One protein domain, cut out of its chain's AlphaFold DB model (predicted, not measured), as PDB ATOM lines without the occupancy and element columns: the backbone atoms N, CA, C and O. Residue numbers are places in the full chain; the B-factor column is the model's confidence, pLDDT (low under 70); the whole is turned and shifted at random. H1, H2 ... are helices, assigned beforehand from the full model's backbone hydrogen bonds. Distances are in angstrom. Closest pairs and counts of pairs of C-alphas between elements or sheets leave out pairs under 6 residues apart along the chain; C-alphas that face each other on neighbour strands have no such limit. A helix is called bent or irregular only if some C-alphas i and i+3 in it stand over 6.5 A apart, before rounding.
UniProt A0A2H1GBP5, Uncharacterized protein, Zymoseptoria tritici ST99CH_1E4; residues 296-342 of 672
ATOM      1  N   GLU A 296     -34.817  52.530 -24.559       59.62
ATOM      2  CA  GLU A 296     -35.753  51.422 -24.388       59.62
ATOM      3  C   GLU A 296     -36.166  51.239 -22.929       59.62
ATOM      4  O   GLU A 296     -35.309  51.055 -22.062       59.62
ATOM      5  N   SER A 297     -37.489  51.296 -22.694       61.97
ATOM      6  CA  SER A 297     -38.122  51.234 -21.371       61.97
ATOM      7  C   SER A 297     -37.400  50.239 -20.477       61.97
ATOM      8  O   SER A 297     -37.084  49.137 -20.921       61.97
ATOM      9  N   GLU A 298     -37.152  50.593 -19.217       60.66
ATOM     10  CA  GLU A 298     -36.262  49.823 -18.343       60.66
ATOM     11  C   GLU A 298     -36.652  48.326 -18.265       60.66
ATOM     12  O   GLU A 298     -35.788  47.459 -18.150       60.66
ATOM     13  N   GLY A 299     -37.945  48.003 -18.413       63.31
ATOM     14  CA  GLY A 299     -38.451  46.632 -18.560       63.31
ATOM     15  C   GLY A 299     -38.135  45.956 -19.906       63.31
ATOM     16  O   GLY A 299     -37.790  44.779 -19.919       63.31
ATOM     17  N   GLU A 300     -38.194  46.677 -21.030       66.88
ATOM     18  CA  GLU A 300     -37.759  46.204 -22.358       66.88
ATOM     19  C   GLU A 300     -36.239  45.949 -22.383       66.88
ATOM     20  O   GLU A 300     -35.791  44.917 -22.890       66.88
ATOM     21  N   ALA A 301     -35.449  46.840 -21.771       71.62
ATOM     22  CA  ALA A 301     -34.003  46.684 -21.619       71.62
ATOM     23  C   ALA A 301     -33.643  45.476 -20.730       71.62
ATOM     24  O   ALA A 301     -32.859  44.621 -21.145       71.62
ATOM     25  N   LYS A 302     -34.275  45.342 -19.550       76.75
ATOM     26  CA  LYS A 302     -34.126  44.173 -18.658       76.75
ATOM     27  C   LYS A 302     -34.560  42.869 -19.333       76.75
ATOM     28  O   LYS A 302     -33.876  41.858 -19.207       76.75
ATOM     29  N   MET A 303     -35.665  42.878 -20.084       77.56
ATOM     30  CA  MET A 303     -36.115  41.711 -20.848       77.56
ATOM     31  C   MET A 303     -35.081  41.299 -21.903       77.56
ATOM     32  O   MET A 303     -34.841  40.104 -22.079       77.56
ATOM     33  N   ARG A 304     -34.430  42.261 -22.572       79.12
ATOM     34  CA  ARG A 304     -33.366  41.957 -23.536       79.12
ATOM     35  C   ARG A 304     -32.115  41.398 -22.866       79.12
ATOM     36  O   ARG A 304     -31.634  40.371 -23.320       79.12
ATOM     37  N   ASP A 305     -31.640  42.013 -21.786       83.50
ATOM     38  CA  ASP A 305     -30.506  41.518 -20.987       83.50
ATOM     39  C   ASP A 305     -30.752  40.078 -20.493       83.50
ATOM     40  O   ASP A 305     -29.892  39.213 -20.638       83.50
ATOM     41  N   CYS A 306     -31.967  39.761 -20.031       82.88
ATOM     42  CA  CYS A 306     -32.359  38.384 -19.714       82.88
ATOM     43  C   CYS A 306     -32.304  37.437 -20.931       82.88
ATOM     44  O   CYS A 306     -31.793  36.325 -20.804       82.88
ATOM     45  N   LEU A 307     -32.804  37.851 -22.102       82.25
ATOM     46  CA  LEU A 307     -32.758  37.038 -23.327       82.25
ATOM     47  C   LEU A 307     -31.326  36.837 -23.847       82.25
ATOM     48  O   LEU A 307     -30.985  35.730 -24.256       82.25
ATOM     49  N   ASP A 308     -30.485  37.867 -23.796       82.06
ATOM     50  CA  ASP A 308     -29.083  37.781 -24.206       82.06
ATOM     51  C   ASP A 308     -28.293  36.868 -23.270       82.06
ATOM     52  O   ASP A 308     -27.616  35.963 -23.751       82.06
ATOM     53  N   ARG A 309     -28.480  36.976 -21.947       83.38
ATOM     54  CA  ARG A 309     -27.912  36.013 -20.987       83.38
ATOM     55  C   ARG A 309     -28.348  34.581 -21.282       83.38
ATOM     56  O   ARG A 309     -27.505  33.694 -21.273       83.38
ATOM     57  N   ILE A 310     -29.628  34.343 -21.582       82.19
ATOM     58  CA  ILE A 310     -30.129  33.009 -21.965       82.19
ATOM     59  C   ILE A 310     -29.427  32.489 -23.230       82.19
ATOM     60  O   ILE A 310     -29.119  31.301 -23.320       82.19
ATOM     61  N   MET A 311     -29.153  33.364 -24.199       74.25
ATOM     62  CA  MET A 311     -28.498  33.000 -25.457       74.25
ATOM     63  C   MET A 311     -26.977  32.832 -25.340       74.25
ATOM     64  O   MET A 311     -26.408  32.020 -26.069       74.25
ATOM     65  N   GLU A 312     -26.334  33.553 -24.421       78.94
ATOM     66  CA  GLU A 312     -24.903  33.450 -24.113       78.94
ATOM     67  C   GLU A 312     -24.597  32.326 -23.099       78.94
ATOM     68  O   GLU A 312     -23.482  31.800 -23.081       78.94
ATOM     69  N   THR A 313     -25.568  31.886 -22.283       78.44
ATOM     70  CA  THR A 313     -25.373  30.736 -21.383       78.44
ATOM     71  C   THR A 313     -25.187  29.426 -22.144       78.44
ATOM     72  O   THR A 313     -26.048  28.991 -22.910       78.44
ATOM     73  N   GLY A 314     -24.085  28.730 -21.844       76.31
ATOM     74  CA  GLY A 314     -23.848  27.362 -22.304       76.31
ATOM     75  C   GLY A 314     -24.939  26.384 -21.847       76.31
ATOM     76  O   GLY A 314     -25.604  26.597 -20.827       76.31
ATOM     77  N   VAL A 315     -25.100  25.288 -22.596       74.75
ATOM     78  CA  VAL A 315     -26.245  24.362 -22.500       74.75
ATOM     79  C   VAL A 315     -26.511  23.874 -21.073       74.75
ATOM     80  O   VAL A 315     -27.665  23.831 -20.660       74.75
ATOM     81  N   ASP A 316     -25.479  23.562 -20.285       75.25
ATOM     82  CA  ASP A 316     -25.657  23.086 -18.906       75.25
ATOM     83  C   ASP A 316     -25.968  24.193 -17.889       75.25
ATOM     84  O   ASP A 316     -26.663  23.938 -16.903       75.25
ATOM     85  N   GLY A 317     -25.549  25.434 -18.158       76.69
ATOM     86  CA  GLY A 317     -25.999  26.609 -17.409       76.69
ATOM     87  C   GLY A 317     -27.499  26.822 -17.600       76.69
ATOM     88  O   GLY A 317     -28.247  26.879 -16.622       76.69
ATOM     89  N   LEU A 318     -27.956  26.806 -18.857       79.88
ATOM     90  CA  LEU A 318     -29.377  26.886 -19.198       79.88
ATOM     91  C   LEU A 318     -30.168  25.682 -18.652       79.88
ATOM     92  O   LEU A 318     -31.236  25.865 -18.075       79.88
ATOM     93  N   ARG A 319     -29.629  24.458 -18.740       76.38
ATOM     94  CA  ARG A 319     -30.235  23.238 -18.170       76.38
ATOM     95  C   ARG A 319     -30.446  23.360 -16.662       76.38
ATOM     96  O   ARG A 319     -31.470  22.914 -16.153       76.38
ATOM     97  N   ASN A 320     -29.488  23.933 -15.935       79.69
ATOM     98  CA  ASN A 320     -29.599  24.112 -14.490       79.69
ATOM     99  C   ASN A 320     -30.527  25.281 -14.128       79.69
ATOM    100  O   ASN A 320     -31.348  25.122 -13.228       79.69
ATOM    101  N   ALA A 321     -30.506  26.387 -14.877       77.62
ATOM    102  CA  ALA A 321     -31.489  27.463 -14.729       77.62
ATOM    103  C   ALA A 321     -32.927  26.955 -14.951       77.62
ATOM    104  O   ALA A 321     -33.800  27.216 -14.128       77.62
ATOM    105  N   LEU A 322     -33.161  26.152 -15.997       78.44
ATOM    106  CA  LEU A 322     -34.456  25.520 -16.273       78.44
ATOM    107  C   LEU A 322     -34.898  24.580 -15.140       78.44
ATOM    108  O   LEU A 322     -36.059  24.627 -14.750       78.44
ATOM    109  N   LYS A 323     -33.995  23.783 -14.544       77.81
ATOM    110  CA  LYS A 323     -34.322  22.978 -13.347       77.81
ATOM    111  C   LYS A 323     -34.790  23.851 -12.179       77.81
ATOM    112  O   LYS A 323     -35.777  23.508 -11.537       77.81
ATOM    113  N   GLU A 324     -34.112  24.966 -11.899       80.56
ATOM    114  CA  GLU A 324     -34.517  25.875 -10.816       80.56
ATOM    115  C   GLU A 324     -35.812  26.639 -11.128       80.56
ATOM    116  O   GLU A 324     -36.587  26.912 -10.212       80.56
ATOM    117  N   VAL A 325     -36.098  26.930 -12.402       80.81
ATOM    118  CA  VAL A 325     -37.398  27.465 -12.839       80.81
ATOM    119  C   VAL A 325     -38.502  26.432 -12.613       80.81
ATOM    120  O   VAL A 325     -39.463  26.741 -11.918       80.81
ATOM    121  N   CYS A 326     -38.344  25.192 -13.086       76.69
ATOM    122  CA  CYS A 326     -39.341  24.129 -12.909       76.69
ATOM    123  C   CYS A 326     -39.572  23.740 -11.436       76.69
ATOM    124  O   CYS A 326     -40.663  23.303 -11.084       76.69
ATOM    125  N   LYS A 327     -38.579  23.923 -10.551       82.88
ATOM    126  CA  LYS A 327     -38.754  23.784  -9.091       82.88
ATOM    127  C   LYS A 327     -39.600  24.902  -8.471       82.88
ATOM    128  O   LYS A 327     -40.271  24.661  -7.474       82.88
ATOM    129  N   LYS A 328     -39.513  26.127  -9.001       80.94
ATOM    130  CA  LYS A 328     -40.204  27.319  -8.472       80.94
ATOM    131  C   LYS A 328     -41.579  27.542  -9.098       80.94
ATOM    132  O   LYS A 328     -42.445  28.122  -8.458       80.94
ATOM    133  N   MET A 329     -41.760  27.095 -10.336       74.25
ATOM    134  CA  MET A 329     -42.992  27.175 -11.114       74.25
ATOM    135  C   MET A 329     -43.205  25.815 -11.799       74.25
ATOM    136  O   MET A 329     -42.719  25.625 -12.915       74.25
ATOM    137  N   PRO A 330     -43.883  24.846 -11.154       72.50
ATOM    138  CA  PRO A 330     -44.111  23.526 -11.752       72.50
ATOM    139  C   PRO A 330     -44.933  23.617 -13.047       72.50
ATOM    140  O   PRO A 330     -44.661  22.888 -13.992       72.50
ATOM    141  N   GLU A 331     -45.842  24.589 -13.141       75.31
ATOM    142  CA  GLU A 331     -46.628  24.929 -14.340       75.31
ATOM    143  C   GLU A 331     -45.756  25.290 -15.561       75.31
ATOM    144  O   GLU A 331     -46.170  25.121 -16.707       75.31
ATOM    145  N   ALA A 332     -44.514  25.744 -15.349       68.81
ATOM    146  CA  ALA A 332     -43.586  26.011 -16.446       68.81
ATOM    147  C   ALA A 332     -43.124  24.723 -17.151       68.81
ATOM    148  O   ALA A 332     -42.691  24.788 -18.301       68.81
ATOM    149  N   VAL A 333     -43.227  23.551 -16.508       68.00
ATOM    150  CA  VAL A 333     -42.843  22.257 -17.098       68.00
ATOM    151  C   VAL A 333     -43.667  21.964 -18.352       68.00
ATOM    152  O   VAL A 333     -43.089  21.597 -19.374       68.00
ATOM    153  N   ASP A 334     -44.978  22.208 -18.315       66.19
ATOM    154  CA  ASP A 334     -45.884  21.971 -19.449       66.19
ATOM    155  C   ASP A 334     -45.615  22.929 -20.622       66.19
ATOM    156  O   ASP A 334     -45.770  22.563 -21.788       66.19
ATOM    157  N   VAL A 335     -45.126  24.138 -20.324       66.88
ATOM    158  CA  VAL A 335     -44.686  25.124 -21.325       66.88
ATOM    159  C   VAL A 335     -43.316  24.762 -21.915       66.88
ATOM    160  O   VAL A 335     -43.070  25.020 -23.090       66.88
ATOM    161  N   ILE A 336     -42.414  24.163 -21.129       64.06
ATOM    162  CA  ILE A 336     -41.023  23.870 -21.523       64.06
ATOM    163  C   ILE A 336     -40.892  22.524 -22.255       64.06
ATOM    164  O   ILE A 336     -40.107  22.422 -23.203       64.06
ATOM    165  N   LEU A 337     -41.648  21.497 -21.850       59.03
ATOM    166  CA  LEU A 337     -41.569  20.130 -22.392       59.03
ATOM    167  C   LEU A 337     -41.598  20.044 -23.935       59.03
ATOM    168  O   LEU A 337     -40.760  19.317 -24.479       59.03
ATOM    169  N   PRO A 338     -42.459  20.786 -24.666       63.41
ATOM    170  CA  PRO A 338     -42.507  20.735 -26.133       63.41
ATOM    171  C   PRO A 338     -41.218  21.175 -26.847       63.41
ATOM    172  O   PRO A 338     -41.030  20.849 -28.018       63.41
ATOM    173  N   PHE A 339     -40.325  21.912 -26.175       50.25
ATOM    174  CA  PHE A 339     -39.168  22.568 -26.800       50.25
ATOM    175  C   PHE A 339     -37.832  21.829 -26.614       50.25
ATOM    176  O   PHE A 339     -36.817  22.252 -27.167       50.25
ATOM    177  N   LEU A 340     -37.794  20.705 -25.891       53.53
ATOM    178  CA  LEU A 340     -36.549  19.986 -25.551       53.53
ATOM    179  C   LEU A 340     -35.971  19.112 -26.695       53.53
ATOM    180  O   LEU A 340     -35.166  18.203 -26.469       53.53
ATOM    181  N   GLY A 341     -36.349  19.387 -27.946       41.47
ATOM    182  CA  GLY A 341     -35.919  18.651 -29.137       41.47
ATOM    183  C   GLY A 341     -34.523  19.032 -29.647       41.47
ATOM    184  O   GLY A 341     -34.412  19.878 -30.522       41.47
ATOM    185  N   LYS A 342     -33.480  18.350 -29.142       40.38
ATOM    186  CA  LYS A 342     -32.094  18.257 -29.678       40.38
ATOM    187  C   LYS A 342     -31.479  19.532 -30.302       40.38
ATOM    188  O   LYS A 342     -31.643  19.803 -31.489       40.38
TER     189      LYS A 342
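Overview. This is residues 296 to 342 of the 672 residues of an uncharacterized protein of Zymoseptoria tritici ST99CH_1E4 (UniProt A0A2H1GBP5). Two helices of similar length, H1 and H2, make an open V, meeting near the end of H1 and the start of H2, and a short third helix, H3, folds back from the far end of H2. Residues 297 to 303, of which 298 to 303 belong to H1, stick out at one end of this loose figure, and residues 337 to 342, of which 337 to 339 belong to H3, stick out at another. The printed part has 47 residues with three named helices, in the order H1, H2, H3, and no named strand; the class is all helix. It is loose, with a radius of gyration of the C-alphas of 12.3 A, and the C-alphas span 32 by 23 by 17 A along their three main axes.

Arrangement. Begin with H1, residues 298 to 312, and go on over a tight link of 2 residues to H2, residues 315 to 328. H1 and H2 are close but not clearly touching; look at Ile 310 and Leu 318, whose C-alphas are the closest of the two helices at 6.8 A. Their lines stand at a steep tilt of 52 degrees, and they run opposite ways. A tight link of 3 residues then leads to H3, residues 332 to 339. H2 and H3 touch only at the corner by their link, and only just, with 3 pairs of C-alphas within 8 A. Their closest C-alphas are those of Cys 326 and Val 333, 5.8 A apart, and H2 touches H3 with residues 325 to 326 alone. They run opposite ways at a shallow tilt of 33 degrees, only just short of steep. H1 and H3 are apart. In H1 and H2 every O i to N i+4 pair is within hydrogen-bond range; in H3 it is 2 of 4, beside 3 of 5 O i to N i+3 pairs.

Along the chain. Find C-alpha 298 at (-36.262, 49.823, -18.343); from there H1 runs 20.7 A to C-alpha 312. Next find C-alpha 315 at (-26.245, 24.362, -22.500), where H2 begins; it runs 20.0 A to C-alpha 328. H3 runs from C-alpha 332 to C-alpha 339 at (-39.168, 22.568, -26.800), 11.8 A from first to last C-alpha. H3 is irregular, but only just: C-alphas 335 and 338 are 6.9 A apart, and its line is a rough one.

Size, cuts and confidence. The two C-alphas farthest apart are those of Ser 297 and Lys 342, at 34.5 A. The printed part has no cut, and both links are tight. In the B-factor column you will find a mean pLDDT of 72.0 for the printed part, with residues 296 to 300 and 332 to 342 under 70.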